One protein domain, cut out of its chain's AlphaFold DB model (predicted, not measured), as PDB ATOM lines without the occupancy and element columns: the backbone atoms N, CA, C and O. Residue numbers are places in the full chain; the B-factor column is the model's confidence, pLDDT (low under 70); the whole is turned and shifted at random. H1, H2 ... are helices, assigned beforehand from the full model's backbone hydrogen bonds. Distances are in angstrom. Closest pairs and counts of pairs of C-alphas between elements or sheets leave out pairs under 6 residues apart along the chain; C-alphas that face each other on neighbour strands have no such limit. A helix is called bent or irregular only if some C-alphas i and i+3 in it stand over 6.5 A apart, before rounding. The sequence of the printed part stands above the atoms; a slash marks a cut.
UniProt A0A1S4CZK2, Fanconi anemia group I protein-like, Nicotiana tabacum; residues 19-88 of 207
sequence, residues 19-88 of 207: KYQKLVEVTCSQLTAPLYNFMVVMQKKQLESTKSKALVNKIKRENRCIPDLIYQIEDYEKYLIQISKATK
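AT A GLANCE: This is residues 19 to 88 of the 207 residues of the protein "Fanconi anemia group I protein-like" of Nicotiana tabacum (UniProt A0A1S4CZK2). This is a long, slender helical hairpin: H2 runs along the rod, and H1, bent partway, folds back from a tight link, with its arm H1a apart from H2. The 70 printed residues have two named helices, H1 then H2, and no named strand: all helix. The whole is only just loose, close to extended, with a radius of gyration of the C-alphas of 16.2 A and spans of 52 by 19 by 15 A.

HOW THE PARTS SIT: Start with H2, residues 53 to 87, which has a kink of 25 degrees near residue 61; it is neither bent nor irregular, but only just: C-alphas 63 and 66 are 6.1 A apart. H1, residues 19 to 48, was assigned as one helix by its hydrogen bonds but is bent, C-alphas 29 and 32 being 6.5 A apart; its arms H1a, residues 19 to 29, and H1b, residues 32 to 48, stand at a shallow tilt of 26 degrees. H1b and H2 form a helical hairpin and only just touch, with 3 pairs of C-alphas within 8 A, the closest those of Gln 46 and Leu 55 at 7.4 A; they run opposite ways at a shallow tilt of 20 degrees. Every O i to N i+4 pair is within hydrogen-bond range in H1a, 12 of 13 in H1b and 28 of 31 in H2.

IN THESE COORDINATES: Find C-alpha 53 at (22.060, 63.359, -27.782); from there H2 runs 51.5 A to C-alpha 87 at (9.981, 13.587, -33.498). Look for H1a from C-alpha 19 at (10.172, 21.926, -46.553), 15.3 A long, and H1b, 24.9 A.

THE WHOLE: The C-alphas of Lys 51 and Thr 87 are the two farthest apart, 52.4 A. The printed part has no cut, and residues 49 to 51 are under pLDDT 70.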
ATOM      1  N   LYS A  19      10.218  20.471 -46.321       95.56
ATOM      2  CA  LYS A  19      10.172  21.926 -46.553       95.56
ATOM      3  C   LYS A  19      10.359  22.704 -45.248       95.56
ATOM      4  O   LYS A  19      11.105  23.675 -45.210       95.56
ATOM      5  N   TYR A  20       9.712  22.256 -44.176       94.69
ATOM      6  CA  TYR A  20       9.822  22.849 -42.851       94.69
ATOM      7  C   TYR A  20      11.215  22.637 -42.266       94.69
ATOM      8  O   TYR A  20      11.800  23.588 -41.764       94.69
ATOM      9  N   GLN A  21      11.776  21.428 -42.374       95.56
ATOM     10  CA  GLN A  21      13.149  21.166 -41.931       95.56
ATOM     11  C   GLN A  21      14.145  22.098 -42.635       95.56
ATOM     12  O   GLN A  21      14.956  22.735 -41.965       95.56
ATOM     13  N   LYS A  22      14.018  22.266 -43.959       96.81
ATOM     14  CA  LYS A  22      14.882  23.173 -44.723       96.81
ATOM     15  C   LYS A  22      14.666  24.641 -44.357       96.81
ATOM     16  O   LYS A  22      15.629  25.392 -44.256       96.81
ATOM     17  N   LEU A  23      13.422  25.052 -44.113       96.19
ATOM     18  CA  LEU A  23      13.119  26.408 -43.652       96.19
ATOM     19  C   LEU A  23      13.768  26.695 -42.293       96.19
ATOM     20  O   LEU A  23      14.351  27.763 -42.109       96.19
ATOM     21  N   VAL A  24      13.694  25.745 -41.356       96.25
ATOM     22  CA  VAL A  24      14.351  25.864 -40.049       96.25
ATOM     23  C   VAL A  24      15.866  25.961 -40.222       96.25
ATOM     24  O   VAL A  24      16.482  26.853 -39.643       96.25
ATOM     25  N   GLU A  25      16.455  25.106 -41.058       96.31
ATOM     26  CA  GLU A  25      17.888  25.124 -41.368       96.31
ATOM     27  C   GLU A  25      18.340  26.492 -41.894       96.31
ATOM     28  O   GLU A  25      19.280  27.080 -41.354       96.31
ATOM     29  N   VAL A  26      17.649  27.031 -42.905       97.00
ATOM     30  CA  VAL A  26      17.944  28.352 -43.487       97.00
ATOM     31  C   VAL A  26      17.755  29.459 -42.452       97.00
ATOM     32  O   VAL A  26      18.590  30.351 -42.351       97.00
ATOM     33  N   THR A  27      16.714  29.381 -41.621       95.81
ATOM     34  CA  THR A  27      16.476  30.366 -40.554       95.81
ATOM     35  C   THR A  27      17.633  30.384 -39.552       95.81
ATOM     36  O   THR A  27      18.145  31.447 -39.210       95.81
ATOM     37  N   CYS A  28      18.088  29.218 -39.098       95.12
ATOM     38  CA  CYS A  28      19.173  29.140 -38.126       95.12
ATOM     39  C   CYS A  28      20.531  29.547 -38.724       95.12
ATOM     40  O   CYS A  28      21.302  30.261 -38.087       95.12
ATOM     41  N   SER A  29      20.818  29.116 -39.954       94.81
ATOM     42  CA  SER A  29      22.124  29.327 -40.593       94.81
ATOM     43  C   SER A  29      22.280  30.699 -41.251       94.81
ATOM     44  O   SER A  29      23.338  31.309 -41.126       94.81
ATOM     45  N   GLN A  30      21.247  31.199 -41.932       95.75
ATOM     46  CA  GLN A  30      21.329  32.412 -42.752       95.75
ATOM     47  C   GLN A  30      20.659  33.630 -42.118       95.75
ATOM     48  O   GLN A  30      20.933  34.748 -42.544       95.75
ATOM     49  N   LEU A  31      19.812  33.447 -41.100       95.00
ATOM     50  CA  LEU A  31      19.181  34.566 -40.397       95.00
ATOM     51  C   LEU A  31      19.739  34.736 -38.984       95.00
ATOM     52  O   LEU A  31      20.397  35.738 -38.713       95.00
ATOM     53  N   THR A  32      19.512  33.785 -38.074       94.75
ATOM     54  CA  THR A  32      19.847  34.008 -36.655       94.75
ATOM     55  C   THR A  32      21.353  33.986 -36.391       94.75
ATOM     56  O   THR A  32      21.849  34.827 -35.644       94.75
ATOM     57  N   ALA A  33      22.113  33.102 -37.046       93.00
ATOM     58  CA  ALA A  33      23.567  33.062 -36.904       93.00
ATOM     59  C   ALA A  33      24.278  34.380 -37.300       93.00
ATOM     60  O   ALA A  33      25.045  34.888 -36.476       93.00
ATOM     61  N   PRO A  34      24.063  34.966 -38.497       93.62
ATOM     62  CA  PRO A  34      24.669  36.254 -38.846       93.62
ATOM     63  C   PRO A  34      24.073  37.431 -38.063       93.62
ATOM     64  O   PRO A  34      24.785  38.400 -37.795       93.62
ATOM     65  N   LEU A  35      22.810  37.344 -37.628       92.50
ATOM     66  CA  LEU A  35      22.181  38.370 -36.795       92.50
ATOM     67  C   LEU A  35      22.941  38.597 -35.480       92.50
ATOM     68  O   LEU A  35      23.101  39.745 -35.065       92.50
ATOM     69  N   TYR A  36      23.464  37.545 -34.845       91.00
ATOM     70  CA  TYR A  36      24.265  37.708 -33.627       91.00
ATOM     71  C   TYR A  36      25.565  38.476 -33.880       91.00
ATOM     72  O   TYR A  36      25.912  39.364 -33.102       91.00
ATOM     73  N   ASN A  37      26.249  38.210 -34.996       89.25
ATOM     74  CA  ASN A  37      27.436  38.978 -35.385       89.25
ATOM     75  C   ASN A  37      27.080  40.450 -35.631       89.25
ATOM     76  O   ASN A  37      27.771  41.348 -35.147       89.25
ATOM     77  N   PHE A  38      25.965  40.701 -36.321       89.88
ATOM     78  CA  PHE A  38      25.452  42.051 -36.530       89.88
ATOM     79  C   PHE A  38      25.167  42.774 -35.205       89.88
ATOM     80  O   PHE A  38      25.593  43.915 -35.034       89.88
ATOM     81  N   MET A  39      24.520  42.115 -34.238       87.62
ATOM     82  CA  MET A  39      24.262  42.691 -32.913       87.62
ATOM     83  C   MET A  39      25.555  43.078 -32.191       87.62
ATOM     84  O   MET A  39      25.610  44.143 -31.578       87.62
ATOM     85  N   VAL A  40      26.609  42.262 -32.290       85.88
ATOM     86  CA  VAL A  40      27.921  42.578 -31.700       85.88
ATOM     87  C   VAL A  40      28.529  43.829 -32.338       85.88
ATOM     88  O   VAL A  40      28.968  44.723 -31.614       85.88
ATOM     89  N   VAL A  41      28.536  43.921 -33.670       87.25
ATOM     90  CA  VAL A  41      29.055  45.097 -34.397       87.25
ATOM     91  C   VAL A  41      28.239  46.347 -34.065       87.25
ATOM     92  O   VAL A  41      28.803  47.413 -33.809       87.25
ATOM     93  N   MET A  42      26.913  46.213 -34.005       83.00
ATOM     94  CA  MET A  42      26.008  47.299 -33.643       83.00
ATOM     95  C   MET A  42      26.282  47.804 -32.222       83.00
ATOM     96  O   MET A  42      26.385  49.011 -32.031       83.00
ATOM     97  N   GLN A  43      26.474  46.907 -31.249       80.94
ATOM     98  CA  GLN A  43      26.818  47.266 -29.869       80.94
ATOM     99  C   GLN A  43      28.176  47.983 -29.771       80.94
ATOM    100  O   GLN A  43      28.276  48.995 -29.078       80.94
ATOM    101  N   LYS A  44      29.211  47.513 -30.488       81.31
ATOM    102  CA  LYS A  44      30.542  48.156 -30.500       81.31
ATOM    103  C   LYS A  44      30.486  49.590 -31.034       81.31
ATOM    104  O   LYS A  44      30.939  50.514 -30.365       81.31
ATOM    105  N   LYS A  45      29.819  49.796 -32.176       80.62
ATOM    106  CA  LYS A  45      29.653  51.124 -32.795       80.62
ATOM    107  C   LYS A  45      28.985  52.146 -31.862       80.62
ATOM    108  O   LYS A  45      29.216  53.344 -31.987       80.62
ATOM    109  N   GLN A  46      28.137  51.686 -30.946       73.44
ATOM    110  CA  GLN A  46      27.425  52.543 -29.995       73.44
ATOM    111  C   GLN A  46      28.309  52.975 -28.825       73.44
ATOM    112  O   GLN A  46      28.202  54.116 -28.379       73.44
ATOM    113  N   LEU A  47      29.190  52.085 -28.357       73.44
ATOM    114  CA  LEU A  47      30.177  52.391 -27.318       73.44
ATOM    115  C   LEU A  47      31.217  53.406 -27.810       73.44
ATOM    116  O   LEU A  47      31.611  54.296 -27.063       73.44
ATOM    117  N   GLU A  48      31.608  53.326 -29.081       74.12
ATOM    118  CA  GLU A  48      32.582  54.250 -29.676       74.12
ATOM    119  C   GLU A  48      31.999  55.655 -29.950       74.12
ATOM    120  O   GLU A  48      32.733  56.640 -29.957       74.12
ATOM    121  N   SER A  49      30.677  55.799 -30.140       66.31
ATOM    122  CA  SER A  49      30.053  57.065 -30.575       66.31
ATOM    123  C   SER A  49      29.437  57.920 -29.448       66.31
ATOM    124  O   SER A  49      28.548  58.738 -29.718       66.31
ATOM    125  N   THR A  50      29.875  57.750 -28.196       62.69
ATOM    126  CA  THR A  50      29.248  58.207 -26.925       62.69
ATOM    127  C   THR A  50      28.937  59.706 -26.755       62.69
ATOM    128  O   THR A  50      28.389  60.105 -25.730       62.69
ATOM    129  N   LYS A  51      29.190  60.562 -27.750       65.31
ATOM    130  CA  LYS A  51      29.180  62.029 -27.602       65.31
ATOM    131  C   LYS A  51      27.908  62.762 -28.079       65.31
ATOM    132  O   LYS A  51      27.888  63.987 -28.045       65.31
ATOM    133  N   SER A  52      26.835  62.088 -28.525       71.25
ATOM    134  CA  SER A  52      25.656  62.778 -29.110       71.25
ATOM    135  C   SER A  52      24.308  62.479 -28.434       71.25
ATOM    136  O   SER A  52      23.994  61.346 -28.083       71.25
ATOM    137  N   LYS A  53      23.435  63.495 -28.320       72.12
ATOM    138  CA  LYS A  53      22.060  63.359 -27.782       72.12
ATOM    139  C   LYS A  53      21.188  62.384 -28.595       72.12
ATOM    140  O   LYS A  53      20.295  61.747 -28.039       72.12
ATOM    141  N   ALA A  54      21.467  62.222 -29.892       73.12
ATOM    142  CA  ALA A  54      20.816  61.229 -30.750       73.12
ATOM    143  C   ALA A  54      21.114  59.784 -30.305       73.12
ATOM    144  O   ALA A  54      20.258  58.905 -30.436       73.12
ATOM    145  N   LEU A  55      22.289  59.547 -29.711       73.56
ATOM    146  CA  LEU A  55      22.688  58.237 -29.212       73.56
ATOM    147  C   LEU A  55      21.860  57.801 -28.001       73.56
ATOM    148  O   LEU A  55      21.475  56.641 -27.936       73.56
ATOM    149  N   VAL A  56      21.504  58.708 -27.084       73.50
ATOM    150  CA  VAL A  56      20.696  58.370 -25.893       73.50
ATOM    151  C   VAL A  56      19.353  57.747 -26.289       73.50
ATOM    152  O   VAL A  56      18.926  56.748 -25.712       73.50
ATOM    153  N   ASN A  57      18.701  58.286 -27.323       80.38
ATOM    154  CA  ASN A  57      17.456  57.722 -27.849       80.38
ATOM    155  C   ASN A  57      17.677  56.371 -28.542       80.38
ATOM    156  O   ASN A  57      16.818  55.490 -28.457       80.38
ATOM    157  N   LYS A  58      18.824  56.191 -29.206       78.75
ATOM    158  CA  LYS A  58      19.200  54.931 -29.853       78.75
ATOM    159  C   LYS A  58      19.505  53.837 -28.823       78.75
ATOM    160  O   LYS A  58      18.946  52.754 -28.942       78.75
ATOM    161  N   ILE A  59      20.248  54.156 -27.763       77.75
ATOM    162  CA  ILE A  59      20.489  53.281 -26.606       77.75
ATOM    163  C   ILE A  59      19.161  52.895 -25.948       77.75
ATOM    164  O   ILE A  59      18.896  51.717 -25.744       77.75
ATOM    165  N   LYS A  60      18.263  53.856 -25.678       79.06
ATOM    166  CA  LYS A  60      16.932  53.557 -25.111       79.06
ATOM    167  C   LYS A  60      16.105  52.625 -25.998       79.06
ATOM    168  O   LYS A  60      15.341  51.809 -25.483       79.06
ATOM    169  N   ARG A  61      16.214  52.759 -27.324       80.38
ATOM    170  CA  ARG A  61      15.534  51.872 -28.275       80.38
ATOM    171  C   ARG A  61      16.156  50.481 -28.263       80.38
ATOM    172  O   ARG A  61      15.415  49.513 -28.186       80.38
ATOM    173  N   GLU A  62      17.477  50.379 -28.312       79.25
ATOM    174  CA  GLU A  62      18.206  49.106 -28.317       79.25
ATOM    175  C   GLU A  62      18.050  48.343 -27.000       79.25
ATOM    176  O   GLU A  62      17.793  47.143 -27.037       79.25
ATOM    177  N   ASN A  63      18.041  49.033 -25.855       80.25
ATOM    178  CA  ASN A  63      17.740  48.439 -24.548       80.25
ATOM    179  C   ASN A  63      16.330  47.834 -24.471       80.25
ATOM    180  O   ASN A  63      16.070  47.024 -23.588       80.25
ATOM    181  N   ARG A  64      15.414  48.214 -25.372       82.62
ATOM    182  CA  ARG A  64      14.106  47.556 -25.513       82.62
ATOM    183  C   ARG A  64      14.083  46.528 -26.641       82.62
ATOM    184  O   ARG A  64      13.541  45.449 -26.462       82.62
ATOM    185  N   CYS A  65      14.677  46.858 -27.782       86.06
ATOM    186  CA  CYS A  65      14.596  46.072 -29.010       86.06
ATOM    187  C   CYS A  65      15.500  44.831 -28.989       86.06
ATOM    188  O   CYS A  65      15.064  43.766 -29.406       86.06
ATOM    189  N   ILE A  66      16.738  44.935 -28.484       87.81
ATOM    190  CA  ILE A  66      17.660  43.789 -28.441       87.81
ATOM    191  C   ILE A  66      17.111  42.695 -27.512       87.81
ATOM    192  O   ILE A  66      17.003  41.563 -27.980       87.81
ATOM    193  N   PRO A  67      16.706  42.975 -26.254       89.44
ATOM    194  CA  PRO A  67      16.151  41.931 -25.392       89.44
ATOM    195  C   PRO A  67      14.879  41.292 -25.958       89.44
ATOM    196  O   PRO A  67      14.727  40.077 -25.870       89.44
ATOM    197  N   ASP A  68      13.993  42.086 -26.568       91.62
ATOM    198  CA  ASP A  68      12.760  41.594 -27.195       91.62
ATOM    199  C   ASP A  68      13.049  40.685 -28.402       91.62
ATOM    200  O   ASP A  68      12.505  39.586 -28.514       91.62
ATOM    201  N   LEU A  69      13.985  41.083 -29.266       92.00
ATOM    202  CA  LEU A  69      14.409  40.269 -30.403       92.00
ATOM    203  C   LEU A  69      15.056  38.953 -29.953       92.00
ATOM    204  O   LEU A  69      14.729  37.897 -30.492       92.00
ATOM    205  N   ILE A  70      15.933  38.990 -28.945       92.25
ATOM    206  CA  ILE A  70      16.512  37.763 -28.384       92.25
ATOM    207  C   ILE A  70      15.417  36.863 -27.805       92.25
ATOM    208  O   ILE A  70      15.404  35.669 -28.097       92.25
ATOM    209  N   TYR A  71      14.460  37.422 -27.062       92.62
ATOM    210  CA  TYR A  71      13.336  36.662 -26.517       92.62
ATOM    211  C   TYR A  71      12.517  35.959 -27.610       92.62
ATOM    212  O   TYR A  71      12.148  34.794 -27.457       92.62
ATOM    213  N   GLN A  72      12.258  36.631 -28.733       93.69
ATOM    214  CA  GLN A  72      11.520  36.042 -29.855       93.69
ATOM    215  C   GLN A  72      12.281  34.878 -30.503       93.69
ATOM    216  O   GLN A  72      11.666  33.867 -30.854       93.69
ATOM    217  N   ILE A  73      13.607  34.992 -30.626       94.38
ATOM    218  CA  ILE A  73      14.456  33.899 -31.115       94.38
ATOM    219  C   ILE A  73      14.426  32.725 -30.126       94.38
ATOM    220  O   ILE A  73      14.200  31.587 -30.536       94.38
ATOM    221  N   GLU A  74      14.563  32.991 -28.827       92.50
ATOM    222  CA  GLU A  74      14.535  31.966 -27.775       92.50
ATOM    223  C   GLU A  74      13.179  31.244 -27.688       92.50
ATOM    224  O   GLU A  74      13.141  30.016 -27.580       92.50
ATOM    225  N   ASP A  75      12.048  31.960 -27.762       94.25
ATOM    226  CA  ASP A  75      10.723  31.321 -27.737       94.25
ATOM    227  C   ASP A  75      10.495  30.482 -29.002       94.25
ATOM    228  O   ASP A  75       9.928  29.388 -28.927       94.25
ATOM    229  N   TYR A  76      11.005  30.922 -30.156       94.62
ATOM    230  CA  TYR A  76      11.018  30.112 -31.371       94.62
ATOM    231  C   TYR A  76      11.840  28.823 -31.198       94.62
ATOM    232  O   TYR A  76      11.317  27.727 -31.434       94.62
ATOM    233  N   GLU A  77      13.086  28.925 -30.732       94.19
ATOM    234  CA  GLU A  77      13.977  27.780 -30.495       94.19
ATOM    235  C   GLU A  77      13.390  26.802 -29.476       94.19
ATOM    236  O   GLU A  77      13.427  25.586 -29.677       94.19
ATOM    237  N   LYS A  78      12.745  27.307 -28.424       95.00
ATOM    238  CA  LYS A  78      12.022  26.494 -27.439       95.00
ATOM    239  C   LYS A  78      10.959  25.601 -28.079       95.00
ATOM    240  O   LYS A  78      10.785  24.460 -27.638       95.00
ATOM    241  N   TYR A  79      10.233  26.071 -29.095       95.69
ATOM    242  CA  TYR A  79       9.289  25.216 -29.822       95.69
ATOM    243  C   TYR A  79      10.007  24.202 -30.715       95.69
ATOM    244  O   TYR A  79       9.570  23.053 -30.789       95.69
ATOM    245  N   LEU A  80      11.131  24.574 -31.335       95.25
ATOM    246  CA  LEU A  80      11.954  23.625 -32.090       95.25
ATOM    247  C   LEU A  80      12.476  22.492 -31.201       95.25
ATOM    248  O   LEU A  80      12.379  21.332 -31.595       95.25
ATOM    249  N   ILE A  81      12.930  22.794 -29.978       95.69
ATOM    250  CA  ILE A  81      13.345  21.782 -28.991       95.69
ATOM    251  C   ILE A  81      12.200  20.799 -28.717       95.69
ATOM    252  O   ILE A  81      12.416  19.587 -28.702       95.69
ATOM    253  N   GLN A  82      10.982  21.301 -28.493       95.00
ATOM    254  CA  GLN A  82       9.815  20.457 -28.211       95.00
ATOM    255  C   GLN A  82       9.511  19.511 -29.377       95.00
ATOM    256  O   GLN A  82       9.367  18.303 -29.169       95.00
ATOM    257  N   ILE A  83       9.489  20.039 -30.603       94.31
ATOM    258  CA  ILE A  83       9.257  19.245 -31.814       94.31
ATOM    259  C   ILE A  83      10.378  18.215 -31.997       94.31
ATOM    260  O   ILE A  83      10.093  17.042 -32.239       94.31
ATOM    261  N   SER A  84      11.645  18.600 -31.822       95.31
ATOM    262  CA  SER A  84      12.794  17.694 -31.937       95.31
ATOM    263  C   SER A  84      12.754  16.549 -30.931       95.31
ATOM    264  O   SER A  84      13.004  15.399 -31.289       95.31
ATOM    265  N   LYS A  85      12.380  16.823 -29.677       94.69
ATOM    266  CA  LYS A  85      12.252  15.783 -28.643       94.69
ATOM    267  C   LYS A  85      11.169  14.758 -28.975       94.69
ATOM    268  O   LYS A  85      11.373  13.565 -28.726       94.69
ATOM    269  N   ALA A  86      10.048  15.223 -29.525       93.25
ATOM    270  CA  ALA A  86       8.899  14.394 -29.867       93.25
ATOM    271  C   ALA A  86       9.093  13.602 -31.175       93.25
ATOM    272  O   ALA A  86       8.647  12.464 -31.268       93.25
ATOM    273  N   THR A  87       9.791  14.176 -32.157       93.62
ATOM    274  CA  THR A  87       9.981  13.587 -33.498       93.62
ATOM    275  C   THR A  87      11.324  12.883 -33.679       93.62
ATOM    276  O   THR A  87      11.517  12.191 -34.672       93.62
ATOM    277  N   LYS A  88      12.253  13.058 -32.728       94.94
ATOM    278  CA  LYS A  88      13.643  12.565 -32.767       94.94
ATOM    279  C   LYS A  88      14.494  13.120 -33.918       94.94
ATOM    280  O   LYS A  88      15.592  12.630 -34.150       94.94
TER     281      LYS A  88